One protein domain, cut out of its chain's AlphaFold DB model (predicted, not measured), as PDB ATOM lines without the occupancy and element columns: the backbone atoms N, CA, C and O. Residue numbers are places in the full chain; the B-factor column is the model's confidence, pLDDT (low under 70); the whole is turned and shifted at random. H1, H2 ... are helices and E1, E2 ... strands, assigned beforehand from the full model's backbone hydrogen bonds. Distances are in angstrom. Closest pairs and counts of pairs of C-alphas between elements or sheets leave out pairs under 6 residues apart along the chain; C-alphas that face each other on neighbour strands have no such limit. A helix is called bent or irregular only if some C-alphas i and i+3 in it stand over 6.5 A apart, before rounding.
ATOM      1  N   SER A   6     363.480 325.639 239.964       50.75
ATOM      2  CA  SER A   6     362.749 325.540 241.237       50.75
ATOM      3  C   SER A   6     361.921 326.795 241.556       50.75
ATOM      4  O   SER A   6     360.743 326.652 241.888       50.75
ATOM      5  N   SER A   7     362.450 328.011 241.360       50.69
ATOM      6  CA  SER A   7     361.723 329.245 241.723       50.69
ATOM      7  C   SER A   7     360.672 329.670 240.691       50.69
ATOM      8  O   SER A   7     359.560 330.064 241.052       50.69
ATOM      9  N   ASN A   8     360.948 329.483 239.394       54.47
ATOM     10  CA  ASN A   8     359.976 329.750 238.326       54.47
ATOM     11  C   ASN A   8     358.738 328.847 238.435       54.47
ATOM     12  O   ASN A   8     357.632 329.267 238.086       54.47
ATOM     13  N   SER A   9     358.900 327.632 238.968       72.00
ATOM     14  CA  SER A   9     357.776 326.726 239.205       72.00
ATOM     15  C   SER A   9     356.872 327.210 240.346       72.00
ATOM     16  O   SER A   9     355.653 327.245 240.183       72.00
ATOM     17  N   LEU A  10     357.421 327.670 241.476       82.12
ATOM     18  CA  LEU A  10     356.633 328.035 242.663       82.12
ATOM     19  C   LEU A  10     355.664 329.195 242.417       82.12
ATOM     20  O   LEU A  10     354.545 329.189 242.936       82.12
ATOM     21  N   HIS A  11     356.032 330.158 241.575       80.62
ATOM     22  CA  HIS A  11     355.131 331.247 241.191       80.62
ATOM     23  C   HIS A  11     353.880 330.767 240.436       80.62
ATOM     24  O   HIS A  11     352.852 331.443 240.466       80.62
ATOM     25  N   LEU A  12     353.940 329.584 239.822       86.06
ATOM     26  CA  LEU A  12     352.851 328.951 239.079       86.06
ATOM     27  C   LEU A  12     352.188 327.804 239.855       86.06
ATOM     28  O   LEU A  12     351.507 326.978 239.246       86.06
ATOM     29  N   ILE A  13     352.359 327.739 241.182       89.75
ATOM     30  CA  ILE A  13     351.936 326.592 242.007       89.75
ATOM     31  C   ILE A  13     350.480 326.162 241.810       89.75
ATOM     32  O   ILE A  13     350.172 324.979 241.876       89.75
ATOM     33  N   GLU A  14     349.575 327.093 241.515       89.88
ATOM     34  CA  GLU A  14     348.160 326.771 241.291       89.88
ATOM     35  C   GLU A  14     347.892 325.969 240.010       89.88
ATOM     36  O   GLU A  14     346.822 325.379 239.873       89.88
ATOM     37  N   THR A  15     348.847 325.949 239.077       87.25
ATOM     38  CA  THR A  15     348.710 325.276 237.780       87.25
ATOM     39  C   THR A  15     349.196 323.829 237.806       87.25
ATOM     40  O   THR A  15     348.661 323.004 237.068       87.25
ATOM     41  N   TRP A  16     350.177 323.506 238.657       89.94
ATOM     42  CA  TRP A  16     350.805 322.181 238.696       89.94
ATOM     43  C   TRP A  16     350.638 321.442 240.023       89.94
ATOM     44  O   TRP A  16     350.692 320.212 240.019       89.94
ATOM     45  N   LEU A  17     350.417 322.132 241.150       89.44
ATOM     46  CA  LEU A  17     350.178 321.440 242.415       89.44
ATOM     47  C   LEU A  17     348.822 320.727 242.337       89.44
ATOM     48  O   LEU A  17     347.823 321.371 241.989       89.44
ATOM     49  N   PRO A  18     348.738 319.424 242.671       93.12
ATOM     50  CA  PRO A  18     347.478 318.703 242.646       93.12
ATOM     51  C   PRO A  18     346.391 319.459 243.410       93.12
ATOM     52  O   PRO A  18     346.588 319.904 244.542       93.12
ATOM     53  N   ARG A  19     345.213 319.593 242.789       88.62
ATOM     54  CA  ARG A  19     344.124 320.443 243.296       88.62
ATOM     55  C   ARG A  19     343.784 320.177 244.762       88.62
ATOM     56  O   ARG A  19     343.521 321.116 245.509       88.62
ATOM     57  N   PHE A  20     343.775 318.908 245.168       92.50
ATOM     58  CA  PHE A  20     343.516 318.527 246.554       92.50
ATOM     59  C   PHE A  20     344.572 319.103 247.508       92.50
ATOM     60  O   PHE A  20     344.218 319.791 248.461       92.50
ATOM     61  N   GLU A  21     345.857 318.901 247.215       90.88
ATOM     62  CA  GLU A  21     346.968 319.422 248.020       90.88
ATOM     63  C   GLU A  21     346.945 320.951 248.087       90.88
ATOM     64  O   GLU A  21     347.044 321.532 249.167       90.88
ATOM     65  N   TYR A  22     346.711 321.613 246.953       92.62
ATOM     66  CA  TYR A  22     346.571 323.067 246.895       92.62
ATOM     67  C   TYR A  22     345.455 323.581 247.822       92.62
ATOM     68  O   TYR A  22     345.641 324.565 248.547       92.62
ATOM     69  N   HIS A  23     344.306 322.899 247.861       94.25
ATOM     70  CA  HIS A  23     343.215 323.251 248.771       94.25
ATOM     71  C   HIS A  23     343.568 323.023 250.247       94.25
ATOM     72  O   HIS A  23     343.213 323.871 251.064       94.25
ATOM     73  N   VAL A  24     344.332 321.978 250.587       94.19
ATOM     74  CA  VAL A  24     344.811 321.749 251.965       94.19
ATOM     75  C   VAL A  24     345.642 322.935 252.470       94.19
ATOM     76  O   VAL A  24     345.418 323.427 253.578       94.19
ATOM     77  N   TYR A  25     346.569 323.453 251.658       95.06
ATOM     78  CA  TYR A  25     347.333 324.651 252.027       95.06
ATOM     79  C   TYR A  25     346.439 325.889 252.165       95.06
ATOM     80  O   TYR A  25     346.607 326.673 253.098       95.06
ATOM     81  N   ARG A  26     345.458 326.067 251.272       95.75
ATOM     82  CA  ARG A  26     344.531 327.208 251.339       95.75
ATOM     83  C   ARG A  26     343.642 327.190 252.570       95.75
ATOM     84  O   ARG A  26     343.449 328.241 253.177       95.75
ATOM     85  N   ASP A  27     343.101 326.035 252.930       95.31
ATOM     86  CA  ASP A  27     342.235 325.908 254.100       95.31
ATOM     87  C   ASP A  27     343.010 326.177 255.391       95.31
ATOM     88  O   ASP A  27     342.493 326.826 256.298       95.31
ATOM     89  N   ARG A  28     344.288 325.799 255.427       93.25
ATOM     90  CA  ARG A  28     345.188 326.133 256.529       93.25
ATOM     91  C   ARG A  28     345.544 327.615 256.595       93.25
ATOM     92  O   ARG A  28     345.495 328.209 257.661       93.25
ATOM     93  N   LEU A  29     345.818 328.271 255.468       95.06
ATOM     94  CA  LEU A  29     345.956 329.735 255.469       95.06
ATOM     95  C   LEU A  29     344.685 330.403 256.019       95.06
ATOM     96  O   LEU A  29     344.771 331.325 256.828       95.06
ATOM     97  N   ARG A  30     343.505 329.888 255.647       95.75
ATOM     98  CA  ARG A  30     342.219 330.381 256.151       95.75
ATOM     99  C   ARG A  30     342.067 330.177 257.662       95.75
ATOM    100  O   ARG A  30     341.596 331.100 258.320       95.75
ATOM    101  N   SER A  31     342.472 329.035 258.227       93.56
ATOM    102  CA  SER A  31     342.367 328.793 259.678       93.56
ATOM    103  C   SER A  31     343.261 329.713 260.516       93.56
ATOM    104  O   SER A  31     342.942 329.968 261.672       93.56
ATOM    105  N   HIS A  32     344.323 330.270 259.923       91.50
ATOM    106  CA  HIS A  32     345.190 331.283 260.542       91.50
ATOM    107  C   HIS A  32     344.788 332.725 260.185       91.50
ATOM    108  O   HIS A  32     345.559 333.655 260.412       91.50
ATOM    109  N   ASN A  33     343.592 332.939 259.619       92.44
ATOM    110  CA  ASN A  33     343.109 334.247 259.156       92.44
ATOM    111  C   ASN A  33     344.061 334.942 258.164       92.44
ATOM    112  O   ASN A  33     344.147 336.170 258.115       92.44
ATOM    113  N   LEU A  34     344.777 334.160 257.353       92.88
ATOM    114  CA  LEU A  34     345.680 334.675 256.335       92.88
ATOM    115  C   LEU A  34     345.024 334.680 254.947       92.88
ATOM    116  O   LEU A  34     344.216 333.803 254.625       92.88
ATOM    117  N   PRO A  35     345.419 335.616 254.065       93.88
ATOM    118  CA  PRO A  35     345.035 335.572 252.661       93.88
ATOM    119  C   PRO A  35     345.428 334.241 252.002       93.88
ATOM    120  O   PRO A  35     346.564 333.787 252.122       93.88
ATOM    121  N   THR A  36     344.517 333.631 251.242       94.56
ATOM    122  CA  THR A  36     344.751 332.337 250.574       94.56
ATOM    123  C   THR A  36     345.330 332.511 249.165       94.56
ATOM    124  O   THR A  36     344.806 331.945 248.203       94.56
ATOM    125  N   THR A  37     346.333 333.377 249.008       93.62
ATOM    126  CA  THR A  37     346.924 333.684 247.695       93.62
ATOM    127  C   THR A  37     347.841 332.551 247.216       93.62
ATOM    128  O   THR A  37     348.429 331.864 248.057       93.62
ATOM    129  N   PRO A  38     348.032 332.369 245.892       93.69
ATOM    130  CA  PRO A  38     348.962 331.368 245.363       93.69
ATOM    131  C   PRO A  38     350.375 331.502 245.939       93.69
ATOM    132  O   PRO A  38     350.954 330.509 246.353       93.69
ATOM    133  N   THR A  39     350.887 332.726 246.095       92.44
ATOM    134  CA  THR A  39     352.203 332.993 246.706       92.44
ATOM    135  C   THR A  39     352.313 332.462 248.137       92.44
ATOM    136  O   THR A  39     353.338 331.915 248.525       92.44
ATOM    137  N   ARG A  40     351.252 332.595 248.941       93.44
ATOM    138  CA  ARG A  40     351.236 332.089 250.320       93.44
ATOM    139  C   ARG A  40     351.121 330.566 250.367       93.44
ATOM    140  O   ARG A  40     351.696 329.948 251.257       93.44
ATOM    141  N   VAL A  41     350.423 329.963 249.404       95.31
ATOM    142  CA  VAL A  41     350.410 328.502 249.220       95.31
ATOM    143  C   VAL A  41     351.796 328.004 248.814       95.31
ATOM    144  O   VAL A  41     352.287 327.046 249.403       95.31
ATOM    145  N   ALA A  42     352.453 328.696 247.881       94.75
ATOM    146  CA  ALA A  42     353.815 328.402 247.449       94.75
ATOM    147  C   ALA A  42     354.813 328.462 248.606       94.75
ATOM    148  O   ALA A  42     355.628 327.556 248.731       94.75
ATOM    149  N   PHE A  43     354.696 329.450 249.496       94.88
ATOM    150  CA  PHE A  43     355.536 329.522 250.691       94.88
ATOM    151  C   PHE A  43     355.385 328.293 251.591       94.88
ATOM    152  O   PHE A  43     356.386 327.684 251.960       94.88
ATOM    153  N   LEU A  44     354.150 327.900 251.922       94.88
ATOM    154  CA  LEU A  44     353.930 326.724 252.766       94.88
ATOM    155  C   LEU A  44     354.410 325.440 252.087       94.88
ATOM    156  O   LEU A  44     355.055 324.620 252.730       94.88
ATOM    157  N   TYR A  45     354.142 325.279 250.792       94.94
ATOM    158  CA  TYR A  45     354.632 324.131 250.038       94.94
ATOM    159  C   TYR A  45     356.164 324.073 250.030       94.94
ATOM    160  O   TYR A  45     356.738 323.031 250.334       94.94
ATOM    161  N   TRP A  46     356.832 325.190 249.737       95.19
ATOM    162  CA  TRP A  46     358.289 325.283 249.753       95.19
ATOM    163  C   TRP A  46     358.851 324.926 251.132       95.19
ATOM    164  O   TRP A  46     359.689 324.032 251.248       95.19
ATOM    165  N   ALA A  47     358.333 325.547 252.194       94.88
ATOM    166  CA  ALA A  47     358.816 325.325 253.550       94.88
ATOM    167  C   ALA A  47     358.625 323.867 254.008       94.88
ATOM    168  O   ALA A  47     359.477 323.315 254.701       94.88
ATOM    169  N   GLU A  48     357.524 323.221 253.624       93.19
ATOM    170  CA  GLU A  48     357.190 321.869 254.082       93.19
ATOM    171  C   GLU A  48     357.790 320.777 253.204       93.19
ATOM    172  O   GLU A  48     358.389 319.835 253.715       93.19
ATOM    173  N   GLN A  49     357.666 320.906 251.885       91.12
ATOM    174  CA  GLN A  49     358.006 319.840 250.946       91.12
ATOM    175  C   GLN A  49     359.430 319.958 250.416       91.12
ATOM    176  O   GLN A  49     360.119 318.941 250.305       91.12
ATOM    177  N   MET A  50     359.881 321.178 250.113       91.50
ATOM    178  CA  MET A  50     361.221 321.411 249.567       91.50
ATOM    179  C   MET A  50     362.249 321.533 250.690       91.50
ATOM    180  O   MET A  50     363.266 320.847 250.675       91.50
ATOM    181  N   MET A  51     361.934 322.310 251.728       92.75
ATOM    182  CA  MET A  51     362.823 322.513 252.875       92.75
ATOM    183  C   MET A  51     362.669 321.455 253.972       92.75
ATOM    184  O   MET A  51     363.383 321.505 254.973       92.75
ATOM    185  N   LYS A  52     361.758 320.487 253.799       92.00
ATOM    186  CA  LYS A  52     361.460 319.433 254.786       92.00
ATOM    187  C   LYS A  52     361.173 320.010 256.171       92.00
ATOM    188  O   LYS A  52     361.723 319.574 257.178       92.00
ATOM    189  N   HIS A  53     360.300 321.014 256.206       93.25
ATOM    190  CA  HIS A  53     359.840 321.722 257.398       93.25
ATOM    191  C   HIS A  53     360.869 322.608 258.113       93.25
ATOM    192  O   HIS A  53     360.491 323.202 259.125       93.25
ATOM    193  N   CYS A  54     362.114 322.723 257.636       94.25
ATOM    194  CA  CYS A  54     363.162 323.489 258.314       94.25
ATOM    195  C   CYS A  54     364.131 324.172 257.348       94.25
ATOM    196  O   CYS A  54     364.757 323.534 256.494       94.25
ATOM    197  N   PHE A  55     364.270 325.480 257.530       95.44
ATOM    198  CA  PHE A  55     365.079 326.353 256.689       95.44
ATOM    199  C   PHE A  55     365.784 327.426 257.523       95.44
ATOM    200  O   PHE A  55     365.347 327.752 258.632       95.44
ATOM    201  N   THR A  56     366.881 327.971 257.006       96.44
ATOM    202  CA  THR A  56     367.592 329.105 257.609       96.44
ATOM    203  C   THR A  56     367.136 330.436 257.011       96.44
ATOM    204  O   THR A  56     366.249 330.514 256.162       96.44
ATOM    205  N   TRP A  57     367.728 331.529 257.486       95.69
ATOM    206  CA  TRP A  57     367.503 332.847 256.901       95.69
ATOM    207  C   TRP A  57     368.019 332.936 255.459       95.69
ATOM    208  O   TRP A  57     367.364 333.526 254.605       95.69
ATOM    209  N   GLU A  58     369.165 332.321 255.190       95.56
ATOM    210  CA  GLU A  58     369.818 332.295 253.885       95.56
ATOM    211  C   GLU A  58     368.961 331.538 252.867       95.56
ATOM    212  O   GLU A  58     368.707 332.068 251.786       95.56
ATOM    213  N   ASP A  59     368.423 330.375 253.258       95.44
ATOM    214  CA  ASP A  59     367.450 329.621 252.456       95.44
ATOM    215  C   ASP A  59     366.240 330.496 252.085       95.44
ATOM    216  O   ASP A  59     365.766 330.496 250.947       95.44
ATOM    217  N   PHE A  60     365.730 331.264 253.055       95.06
ATOM    218  CA  PHE A  60     364.580 332.137 252.847       95.06
ATOM    219  C   PHE A  60     364.892 333.302 251.905       95.06
ATOM    220  O   PHE A  60     364.085 333.579 251.023       95.06
ATOM    221  N   ILE A  61     366.035 333.979 252.063       94.12
ATOM    222  CA  ILE A  61     366.448 335.055 251.146       94.12
ATOM    223  C   ILE A  61     366.579 334.513 249.728       94.12
ATOM    224  O   ILE A  61     366.080 335.134 248.794       94.12
ATOM    225  N   GLN A  62     367.242 333.368 249.566       92.38
ATOM    226  CA  GLN A  62     367.517 332.811 248.249       92.38
ATOM    227  C   GLN A  62     366.236 332.582 247.435       92.38
ATOM    228  O   GLN A  62     366.244 332.797 246.226       92.38
ATOM    229  N   GLU A  63     365.148 332.178 248.093       90.19
ATOM    230  CA  GLU A  63     363.885 331.875 247.418       90.19
ATOM    231  C   GLU A  63     362.877 333.040 247.428       90.19
ATOM    232  O   GLU A  63     362.133 333.229 246.468       90.19
ATOM    233  N   TRP A  64     362.822 333.833 248.503       88.75
ATOM    234  CA  TRP A  64     361.722 334.774 248.766       88.75
ATOM    235  C   TRP A  64     362.141 336.242 248.844       88.75
ATOM    236  O   TRP A  64     361.317 337.077 249.239       88.75
ATOM    237  N   ASP A  65     363.383 336.590 248.497       85.12
ATOM    238  CA  ASP A  65     363.796 337.992 248.511       85.12
ATOM    239  C   ASP A  65     362.946 338.836 247.551       85.12
ATOM    240  O   ASP A  65     362.884 338.629 246.340       85.12
ATOM    241  N   ASN A  66     362.263 339.816 248.134       80.50
ATOM    242  CA  ASN A  66     361.395 340.758 247.445       80.50
ATOM    243  C   ASN A  66     361.719 342.214 247.815       80.50
ATOM    244  O   ASN A  66     360.860 343.093 247.712       80.50
ATOM    245  N   GLY A  67     362.935 342.466 248.311       87.25
ATOM    246  CA  GLY A  67     363.387 343.774 248.780       87.25
ATOM    247  C   GLY A  67     362.976 344.110 250.218       87.25
ATOM    248  O   GLY A  67     363.475 345.086 250.777       87.25
ATOM    249  N   ASN A  68     362.101 343.319 250.857       89.81
ATOM    250  CA  ASN A  68     361.847 343.412 252.299       89.81
ATOM    251  C   ASN A  68     361.596 342.036 252.957       89.81
ATOM    252  O   ASN A  68     360.525 341.799 253.536       89.81
ATOM    253  N   PRO A  69     362.588 341.127 252.915       90.12
ATOM    254  CA  PRO A  69     362.434 339.756 253.400       90.12
ATOM    255  C   PRO A  69     362.159 339.687 254.910       90.12
ATOM    256  O   PRO A  69     361.389 338.841 255.362       90.12
ATOM    257  N   HIS A  70     362.697 340.621 255.705       91.62
ATOM    258  CA  HIS A  70     362.454 340.659 257.152       91.62
ATOM    259  C   HIS A  70     360.978 340.876 257.484       91.62
ATOM    260  O   HIS A  70     360.427 340.182 258.339       91.62
ATOM    261  N   ARG A  71     360.312 341.815 256.795       91.25
ATOM    262  CA  ARG A  71     358.883 342.068 257.002       91.25
ATOM    263  C   ARG A  71     358.052 340.835 256.661       91.25
ATOM    264  O   ARG A  71     357.132 340.512 257.405       91.25
ATOM    265  N   VAL A  72     358.361 340.168 255.551       90.31
ATOM    266  CA  VAL A  72     357.633 338.965 255.123       90.31
ATOM    267  C   VAL A  72     357.808 337.845 256.141       90.31
ATOM    268  O   VAL A  72     356.821 337.255 256.575       90.31
ATOM    269  N   LEU A  73     359.041 337.579 256.572       93.81
ATOM    270  CA  LEU A  73     359.312 336.504 257.519       93.81
ATOM    271  C   LEU A  73     358.669 336.757 258.889       93.81
ATOM    272  O   LEU A  73     358.113 335.835 259.486       93.81
ATOM    273  N   ASN A  74     358.666 338.008 259.355       93.50
ATOM    274  CA  ASN A  74     357.985 338.382 260.595       93.50
ATOM    275  C   ASN A  74     356.473 338.129 260.525       93.50
ATOM    276  O   ASN A  74     355.916 337.601 261.481       93.50
ATOM    277  N   GLN A  75     355.818 338.394 259.389       92.56
ATOM    278  CA  GLN A  75     354.392 338.077 259.223       92.56
ATOM    279  C   GLN A  75     354.108 336.575 259.356       92.56
ATOM    280  O   GLN A  75     353.070 336.181 259.887       92.56
ATOM    281  N   TRP A  76     355.021 335.725 258.884       94.56
ATOM    282  CA  TRP A  76     354.884 334.278 259.036       94.56
ATOM    283  C   TRP A  76     355.076 333.832 260.486       94.56
ATOM    284  O   TRP A  76     354.289 333.019 260.971       94.56
ATOM    285  N   LEU A  77     356.051 334.400 261.201       94.56
ATOM    286  CA  LEU A  77     356.247 334.150 262.634       94.56
ATOM    287  C   LEU A  77     355.027 334.580 263.459       94.56
ATOM    288  O   LEU A  77     354.548 333.817 264.295       94.56
ATOM    289  N   GLU A  78     354.488 335.769 263.189       93.88
ATOM    290  CA  GLU A  78     353.292 336.303 263.854       93.88
ATOM    291  C   GLU A  78     352.047 335.442 263.598       93.88
ATOM    292  O   GLU A  78     351.178 335.338 264.461       93.88
ATOM    293  N   SER A  79     351.972 334.776 262.441       92.56
ATOM    294  CA  SER A  79     350.872 333.859 262.114       92.56
ATOM    295  C   SER A  79     350.936 332.496 262.814       92.56
ATOM    296  O   SER A  79     349.998 331.706 262.689       92.56
ATOM    297  N   ALA A  80     352.042 332.201 263.506       90.88
ATOM    298  CA  ALA A  80     352.359 330.913 264.125       90.88
ATOM    299  C   ALA A  80     352.481 329.706 263.165       90.88
ATOM    300  O   ALA A  80     352.730 328.597 263.635       90.88
ATOM    301  N   LEU A  81     352.396 329.910 261.842       93.50
ATOM    302  CA  LEU A  81     352.643 328.863 260.837       93.50
ATOM    303  C   LEU A  81     354.117 328.447 260.756       93.50
ATOM    304  O   LEU A  81     354.429 327.363 260.259       93.50
ATOM    305  N   ILE A  82     355.022 329.295 261.247       94.56
ATOM    306  CA  ILE A  82     356.424 328.955 261.485       94.56
ATOM    307  C   ILE A  82     356.841 329.411 262.885       94.56
ATOM    308  O   ILE A  82     356.294 330.365 263.440       94.56
ATOM    309  N   ARG A  83     357.855 328.756 263.444       92.56
ATOM    310  CA  ARG A  83     358.527 329.131 264.690       92.56
ATOM    311  C   ARG A  83     360.014 329.303 264.442       92.56
ATOM    312  O   ARG A  83     360.573 328.648 263.570       92.56
ATOM    313  N   LYS A  84     360.647 330.166 265.227       93.94
ATOM    314  CA  LYS A  84     362.091 330.396 265.192       93.94
ATOM    315  C   LYS A  84     362.746 329.708 266.388       93.94
ATOM    316  O   LYS A  84     362.306 329.934 267.512       93.94
ATOM    317  N   ASP A  85     363.785 328.916 266.152       92.19
ATOM    318  CA  ASP A  85     364.548 328.230 267.202       92.19
ATOM    319  C   ASP A  85     366.060 328.317 266.933       92.19
ATOM    320  O   ASP A  85     366.481 328.512 265.790       92.19
ATOM    321  N   TYR A  86     366.877 328.223 267.982       91.38
ATOM    322  CA  TYR A  86     368.334 328.339 267.896       91.38
ATOM    323  C   TYR A  86     368.997 326.987 268.129       91.38
ATOM    324  O   TYR A  86     368.787 326.348 269.162       91.38
ATOM    325  N   TYR A  87     369.841 326.574 267.192       92.62
ATOM    326  CA  TYR A  87     370.590 325.331 267.293       92.62
ATOM    327  C   TYR A  87     371.971 325.500 266.660       92.62
ATOM    328  O   TYR A  87     372.090 326.039 265.567       92.62
ATOM    329  N   ASP A  88     373.004 325.056 267.376       92.62
ATOM    330  CA  ASP A  88     374.391 324.994 266.900       92.62
ATOM    331  C   ASP A  88     374.875 326.256 266.156       92.62
ATOM    332  O   ASP A  88     375.249 326.234 264.986       92.62
ATOM    333  N   GLY A  89     374.789 327.414 266.817       93.94
ATOM    334  CA  GLY A  89     375.249 328.674 266.228       93.94
ATOM    335  C   GLY A  89     374.237 329.366 265.305       93.94
ATOM    336  O   GLY A  89     374.398 330.555 265.032       93.94
ATOM    337  N   THR A  90     373.177 328.672 264.881       95.25
ATOM    338  CA  THR A  90     372.328 329.072 263.750       95.25
ATOM    339  C   THR A  90     370.853 329.189 264.142       95.25
ATOM    340  O   THR A  90     370.322 328.413 264.940       95.25
ATOM    341  N   TRP A  91     370.167 330.187 263.579       95.19
ATOM    342  CA  TRP A  91     368.717 330.326 263.713       95.19
ATOM    343  C   TRP A  91     368.000 329.543 262.616       95.19
ATOM    344  O   TRP A  91     368.225 329.786 261.432       95.19
ATOM    345  N   TYR A  92     367.081 328.676 263.025       95.56
ATOM    346  CA  TYR A  92     366.237 327.887 262.140       95.56
ATOM    347  C   TYR A  92     364.784 328.335 262.230       95.56
ATOM    348  O   TYR A  92     364.299 328.743 263.290       95.56
ATOM    349  N   TYR A  93     364.084 328.215 261.111       95.75
ATOM    350  CA  TYR A  93     362.655 328.435 260.989       95.75
ATOM    351  C   TYR A  93     361.982 327.102 260.703       95.75
ATOM    352  O   TYR A  93     362.325 326.414 259.743       95.75
ATOM    353  N   VAL A  94     361.035 326.733 261.559       94.62
ATOM    354  CA  VAL A  94     360.382 325.425 261.541       94.62
ATOM    355  C   VAL A  94     358.889 325.603 261.361       94.62
ATOM    356  O   VAL A  94     358.260 326.359 262.098       94.62
ATOM    357  N   THR A  95     358.311 324.903 260.391       94.31
ATOM    358  CA  THR A  95     356.858 324.954 260.150       94.31
ATOM    359  C   THR A  95     356.069 324.368 261.322       94.31
ATOM    360  O   THR A  95     356.546 323.478 262.030       94.31
ATOM    361  N   GLU A  96     354.839 324.837 261.507       90.19
ATOM    362  CA  GLU A  96     353.961 324.429 262.603       90.19
ATOM    363  C   GLU A  96     353.798 322.908 262.714       90.19
ATOM    364  O   GLU A  96     353.837 322.384 263.822       90.19
ATOM    365  N   TYR A  97     353.700 322.175 261.598       86.06
ATOM    366  CA  TYR A  97     353.554 320.716 261.646       86.06
ATOM    367  C   TYR A  97     354.739 320.008 262.297       86.06
ATOM    368  O   TYR A  97     354.551 319.085 263.090       86.06
ATOM    369  N   ALA A  98     355.960 320.450 262.006       82.62
ATOM    370  CA  ALA A  98     357.140 319.910 262.666       82.62
ATOM    371  C   ALA A  98     357.233 320.351 264.134       82.62
ATOM    372  O   ALA A  98     357.817 319.631 264.945       82.62
ATOM    373  N   ALA A  99     356.628 321.491 264.469       77.88
ATOM    374  CA  ALA A  99     356.599 322.083 265.800       77.88
ATOM    375  C   ALA A  99     355.382 321.686 266.663       77.88
ATOM    376  O   ALA A  99     355.285 322.131 267.814       77.88
ATOM    377  N   ASP A 100     354.447 320.889 266.136       80.12
ATOM    378  CA  ASP A 100     353.266 320.416 266.866       80.12
ATOM    379  C   ASP A 100     353.696 319.497 268.025       80.12
ATOM    380  O   ASP A 100     354.674 318.757 267.936       80.12
ATOM    381  N   ASN A 101     352.950 319.490 269.124       70.00
ATOM    382  CA  ASN A 101     353.215 318.656 270.299       70.00
ATOM    383  C   ASN A 101     353.069 317.154 269.989       70.00
ATOM    384  O   ASN A 101     353.538 316.302 270.749       70.00
ATOM    385  N   LYS A 102     352.387 316.816 268.887       76.88
ATOM    386  CA  LYS A 102     352.268 315.448 268.365       76.88
ATOM    387  C   LYS A 102     353.426 315.058 267.443       76.88
ATOM    388  O   LYS A 102     353.570 313.874 267.142       76.88
ATOM    389  N   SER A 103     354.242 316.021 267.017       80.00
ATOM    390  CA  SER A 103     355.389 315.794 266.144       80.00
ATOM    391  C   SER A 103     356.444 314.916 266.831       80.00
ATOM    392  O   SER A 103     356.740 315.123 268.013       80.00
ATOM    393  N   PRO A 104     357.087 313.976 266.110       80.88
ATOM    394  CA  PRO A 104     358.218 313.208 266.639       80.88
ATOM    395  C   PRO A 104     359.455 314.078 266.921       80.88
ATOM    396  O   PRO A 104     360.415 313.602 267.540       80.88
ATOM    397  N   PHE A 105     359.440 315.335 266.467       84.25
ATOM    398  CA  PHE A 105     360.497 316.317 266.671       84.25
ATOM    399  C   PHE A 105     360.279 317.183 267.910       84.25
ATOM    400  O   PHE A 105     361.208 317.871 268.311       84.25
ATOM    401  N   THR A 106     359.115 317.139 268.559       84.06
ATOM    402  CA  THR A 106     358.826 317.992 269.721       84.06
ATOM    403  C   THR A 106     358.915 317.196 271.020       84.06
ATOM    404  O   THR A 106     358.329 316.123 271.173       84.06
ATOM    405  N   CYS A 107     359.643 317.725 272.005       80.88
ATOM    406  CA  CYS A 107     359.678 317.151 273.343       80.88
ATOM    407  C   CYS A 107     358.331 317.365 274.044       80.88
ATOM    408  O   CYS A 107     357.970 318.495 274.361       80.88
ATOM    409  N   LYS A 108     357.620 316.282 274.373       79.75
ATOM    410  CA  LYS A 108     356.302 316.344 275.037       79.75
ATOM    411  C   LYS A 108     356.327 317.017 276.413       79.75
ATOM    412  O   LYS A 108     355.299 317.503 276.868       79.75
ATOM    413  N   SER A 109     357.483 317.031 277.075       82.00
ATOM    414  CA  SER A 109     357.633 317.537 278.443       82.00
ATOM    415  C   SER A 109     357.879 319.044 278.497       82.00
ATOM    416  O   SER A 109     357.347 319.721 279.368       82.00
ATOM    417  N   CYS A 110     358.706 319.576 277.590       80.69
ATOM    418  CA  CYS A 110     359.115 320.989 277.600       80.69
ATOM    419  C   CYS A 110     358.698 321.765 276.344       80.69
ATOM    420  O   CYS A 110     359.026 322.940 276.216       80.69
ATOM    421  N   ASN A 111     358.001 321.104 275.423       74.19
ATOM    422  CA  ASN A 111     357.530 321.629 274.147       74.19
ATOM    423  C   ASN A 111     358.597 322.246 273.234       74.19
ATOM    424  O   ASN A 111     358.284 323.053 272.360       74.19
ATOM    425  N   ARG A 112     359.863 321.871 273.444       82.12
ATOM    426  CA  ARG A 112     360.985 322.303 272.607       82.12
ATOM    427  C   ARG A 112     361.144 321.395 271.401       82.12
ATOM    428  O   ARG A 112     360.993 320.177 271.520       82.12
ATOM    429  N   ILE A 113     361.494 321.994 270.271       88.25
ATOM    430  CA  ILE A 113     361.750 321.285 269.022       88.25
ATOM    431  C   ILE A 113     363.178 320.732 269.061       88.25
ATOM    432  O   ILE A 113     364.121 321.392 269.492       88.25
ATOM    433  N   ASN A 114     363.354 319.499 268.609       88.69
ATOM    434  CA  ASN A 114     364.643 318.861 268.415       88.69
ATOM    435  C   ASN A 114     365.110 319.111 266.976       88.69
ATOM    436  O   ASN A 114     364.912 318.276 266.092       88.69
ATOM    437  N   ILE A 115     365.719 320.280 266.763       90.44
ATOM    438  CA  ILE A 115     366.247 320.698 265.457       90.44
ATOM    439  C   ILE A 115     367.266 319.690 264.924       90.44
ATOM    440  O   ILE A 115     367.180 319.319 263.759       90.44
ATOM    441  N   LYS A 116     368.158 319.168 265.780       89.69
ATOM    442  CA  LYS A 116     369.144 318.146 265.400       89.69
ATOM    443  C   LYS A 116     368.493 316.962 264.685       89.69
ATOM    444  O   LYS A 116     368.869 316.636 263.567       89.69
ATOM    445  N   ARG A 117     367.480 316.356 265.311       86.75
ATOM    446  CA  ARG A 117     366.767 315.202 264.744       86.75
ATOM    447  C   ARG A 117     366.071 315.546 263.429       86.75
ATOM    448  O   ARG A 117     365.950 314.699 262.551       86.75
ATOM    449  N   LEU A 118     365.564 316.768 263.314       88.19
ATOM    450  CA  LEU A 118     364.888 317.220 262.106       88.19
ATOM    451  C   LEU A 118     365.884 317.380 260.943       88.19
ATOM    452  O   LEU A 118     365.594 316.933 259.836       88.19
ATOM    453  N   LEU A 119     367.078 317.916 261.211       90.00
ATOM    454  CA  LEU A 119     368.173 317.996 260.238       90.00
ATOM    455  C   LEU A 119     368.683 316.606 259.821       90.00
ATOM    456  O   LEU A 119     368.807 316.351 258.629       90.00
ATOM    457  N   GLU A 120     368.867 315.681 260.769       88.50
ATOM    458  CA  GLU A 120     369.281 314.297 260.475       88.50
ATOM    459  C   GLU A 120     368.320 313.597 259.495       88.50
ATOM    460  O   GLU A 120     368.753 312.877 258.598       88.50
ATOM    461  N   ILE A 121     367.006 313.811 259.634       82.50
ATOM    462  CA  ILE A 121     366.016 313.234 258.709       82.50
ATOM    463  C   ILE A 121     366.037 313.942 257.352       82.50
ATOM    464  O   ILE A 121     365.861 313.284 256.328       82.50
ATOM    465  N   LYS A 122     366.261 315.261 257.329       82.88
ATOM    466  CA  LYS A 122     366.388 316.028 256.083       82.88
ATOM    467  C   LYS A 122     367.556 315.512 255.237       82.88
ATOM    468  O   LYS A 122     367.374 315.323 254.041       82.88
ATOM    469  N   GLU A 123     368.698 315.218 255.855       82.06
ATOM    470  CA  GLU A 123     369.888 314.670 255.184       82.06
ATOM    471  C   GLU A 123     369.683 313.240 254.659       82.06
ATOM    472  O   GLU A 123     370.231 312.882 253.626       82.06
ATOM    473  N   GLN A 124     368.866 312.418 255.326       77.19
ATOM    474  CA  GLN A 124     368.569 311.045 254.882       77.19
ATOM    475  C   GLN A 124     367.610 310.967 253.683       77.19
ATOM    476  O   GLN A 124     367.457 309.897 253.095       77.19
ATOM    477  N   GLN A 125     366.910 312.060 253.369       61.22
ATOM    478  CA  GLN A 125     365.927 312.142 252.282       61.22
ATOM    479  C   GLN A 125     366.457 312.862 251.030       61.22
ATOM    480  O   GLN A 125     365.704 312.984 250.060       61.22
ATOM    481  N   GLN A 126     367.696 313.363 251.071       54.50
ATOM    482  CA  GLN A 126     368.423 313.938 249.934       54.50
ATOM    483  C   GLN A 126     369.228 312.856 249.212       54.50
ATOM    484  O   GLN A 126     369.287 312.933 247.965       54.50
TER     485      GLN A 126
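What this domain is: This is residues 6 to 126 of the 126 residues of an uncharacterized protein of Kalamiella piersonii (UniProt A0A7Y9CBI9). H4 lies in the middle of a rounded body, with H2 and H3 packed on its first part, residues 38 to 45, and the short H1 only just touching it at Ala 42; near residues 44 to 48 of H4 lies one end of an antiparallel hairpin of two strands, E1 and E2. H5 and H6 meet the hairpin from other sides, and H8 begins close to it and runs away from it, after a long loop, residues 100 to 114. The printed part has 121 residues, with eight named helices and two named strands in the order H1 H2 H3 H4 H5 H6 E1 E2 H7 H8; the sheet has the order E1 - E2, and the class is mostly helix. The whole is compact, with a radius of gyration of the C-alphas of 14.3 A and spans of 40 by 30 by 29 A.

How they stand to each other: H1, residues 6 to 10, only just touches H4, residues 38 to 50, with 3 pairs of C-alphas within 8 A, the closest being Leu 10 and Ala 42 at 5.6 A. H2, residues 13 to 16, touches residues 38 to 42 of H4 alone; the closest C-alphas are those of Ile 13 and Ala 42, 6.0 A apart. H3, residues 19 to 31, touches residues 40 to 45 of H4 alone, about perpendicular at 75 degrees, with the C-alphas of Tyr 25 and Val 41 closest at 5.7 A. H4 is the hub, touching these three helices. H5, residues 57 to 64, and H4 are near each other, with 8 pairs of C-alphas within 10 A. H5 and H6, residues 69 to 78, are close but not clearly touching, about perpendicular at 76 degrees, with the C-alphas of Ile 61 and Pro 69 closest at 6.6 A. E1, residues 82 to 87, and E2, residues 90 to 95, form a hairpin, antiparallel at 150 degrees; N 85 and O 92 are 2.9 A apart and N 94 and O 83 are 2.8 A apart, within hydrogen-bond range. Residues 54 to 55 make a short antiparallel pairing with residues 93 to 94 of E2. The closest C-alphas of H6 and E1 are those of Leu 77 and Arg 83, at 5.9 A, and those of H5 and E2 are Trp 57 and Tyr 92, at 7.3 A. H7, residues 96 to 99, comes closest to E1 at the C-alphas of Glu 96 and Ile 82, 5.3 A apart. H8, residues 115 to 124, comes closest to E1 at the C-alphas of Ile 115 and Tyr 87, 6.6 A apart, and is apart from H3, H4, H5 and H6, for instance. Every O i to N i+4 pair is within hydrogen-bond range in H1, H3, H4, H5, H6 and H8; H2 and H7 are too short for such a pair.

Where its parts are: H1 begins at C-alpha 6, (362.749, 325.540, 241.237), and H2 follows at residues 13 to 16. H3 runs 18.5 A from residue 19 to 31, and H4 16.3 A from C-alpha 38, (348.962, 331.368, 245.363), to C-alpha 50. H4 is neither bent nor irregular, but only just: C-alphas 47 and 50 are 6.1 A apart. H5 measures 10.2 A and H6 14.3 A. E1 measures 15.7 A and E2 16.4 A. H7, four residues, follows E2 directly, and H8, 14.5 A long, ends at C-alpha 124, (368.569, 311.045, 254.882).

The domain as a whole: The C-alphas farthest apart are those of Thr 15 and Ser 109, 42.3 A. The printed part has no cut, and residue 126 is the chain's last. The link from H7 to H8, 15 residues, is long. The mean pLDDT of the printed part is 88.5; residues 6 to 8 and 125 to 126 are under 70.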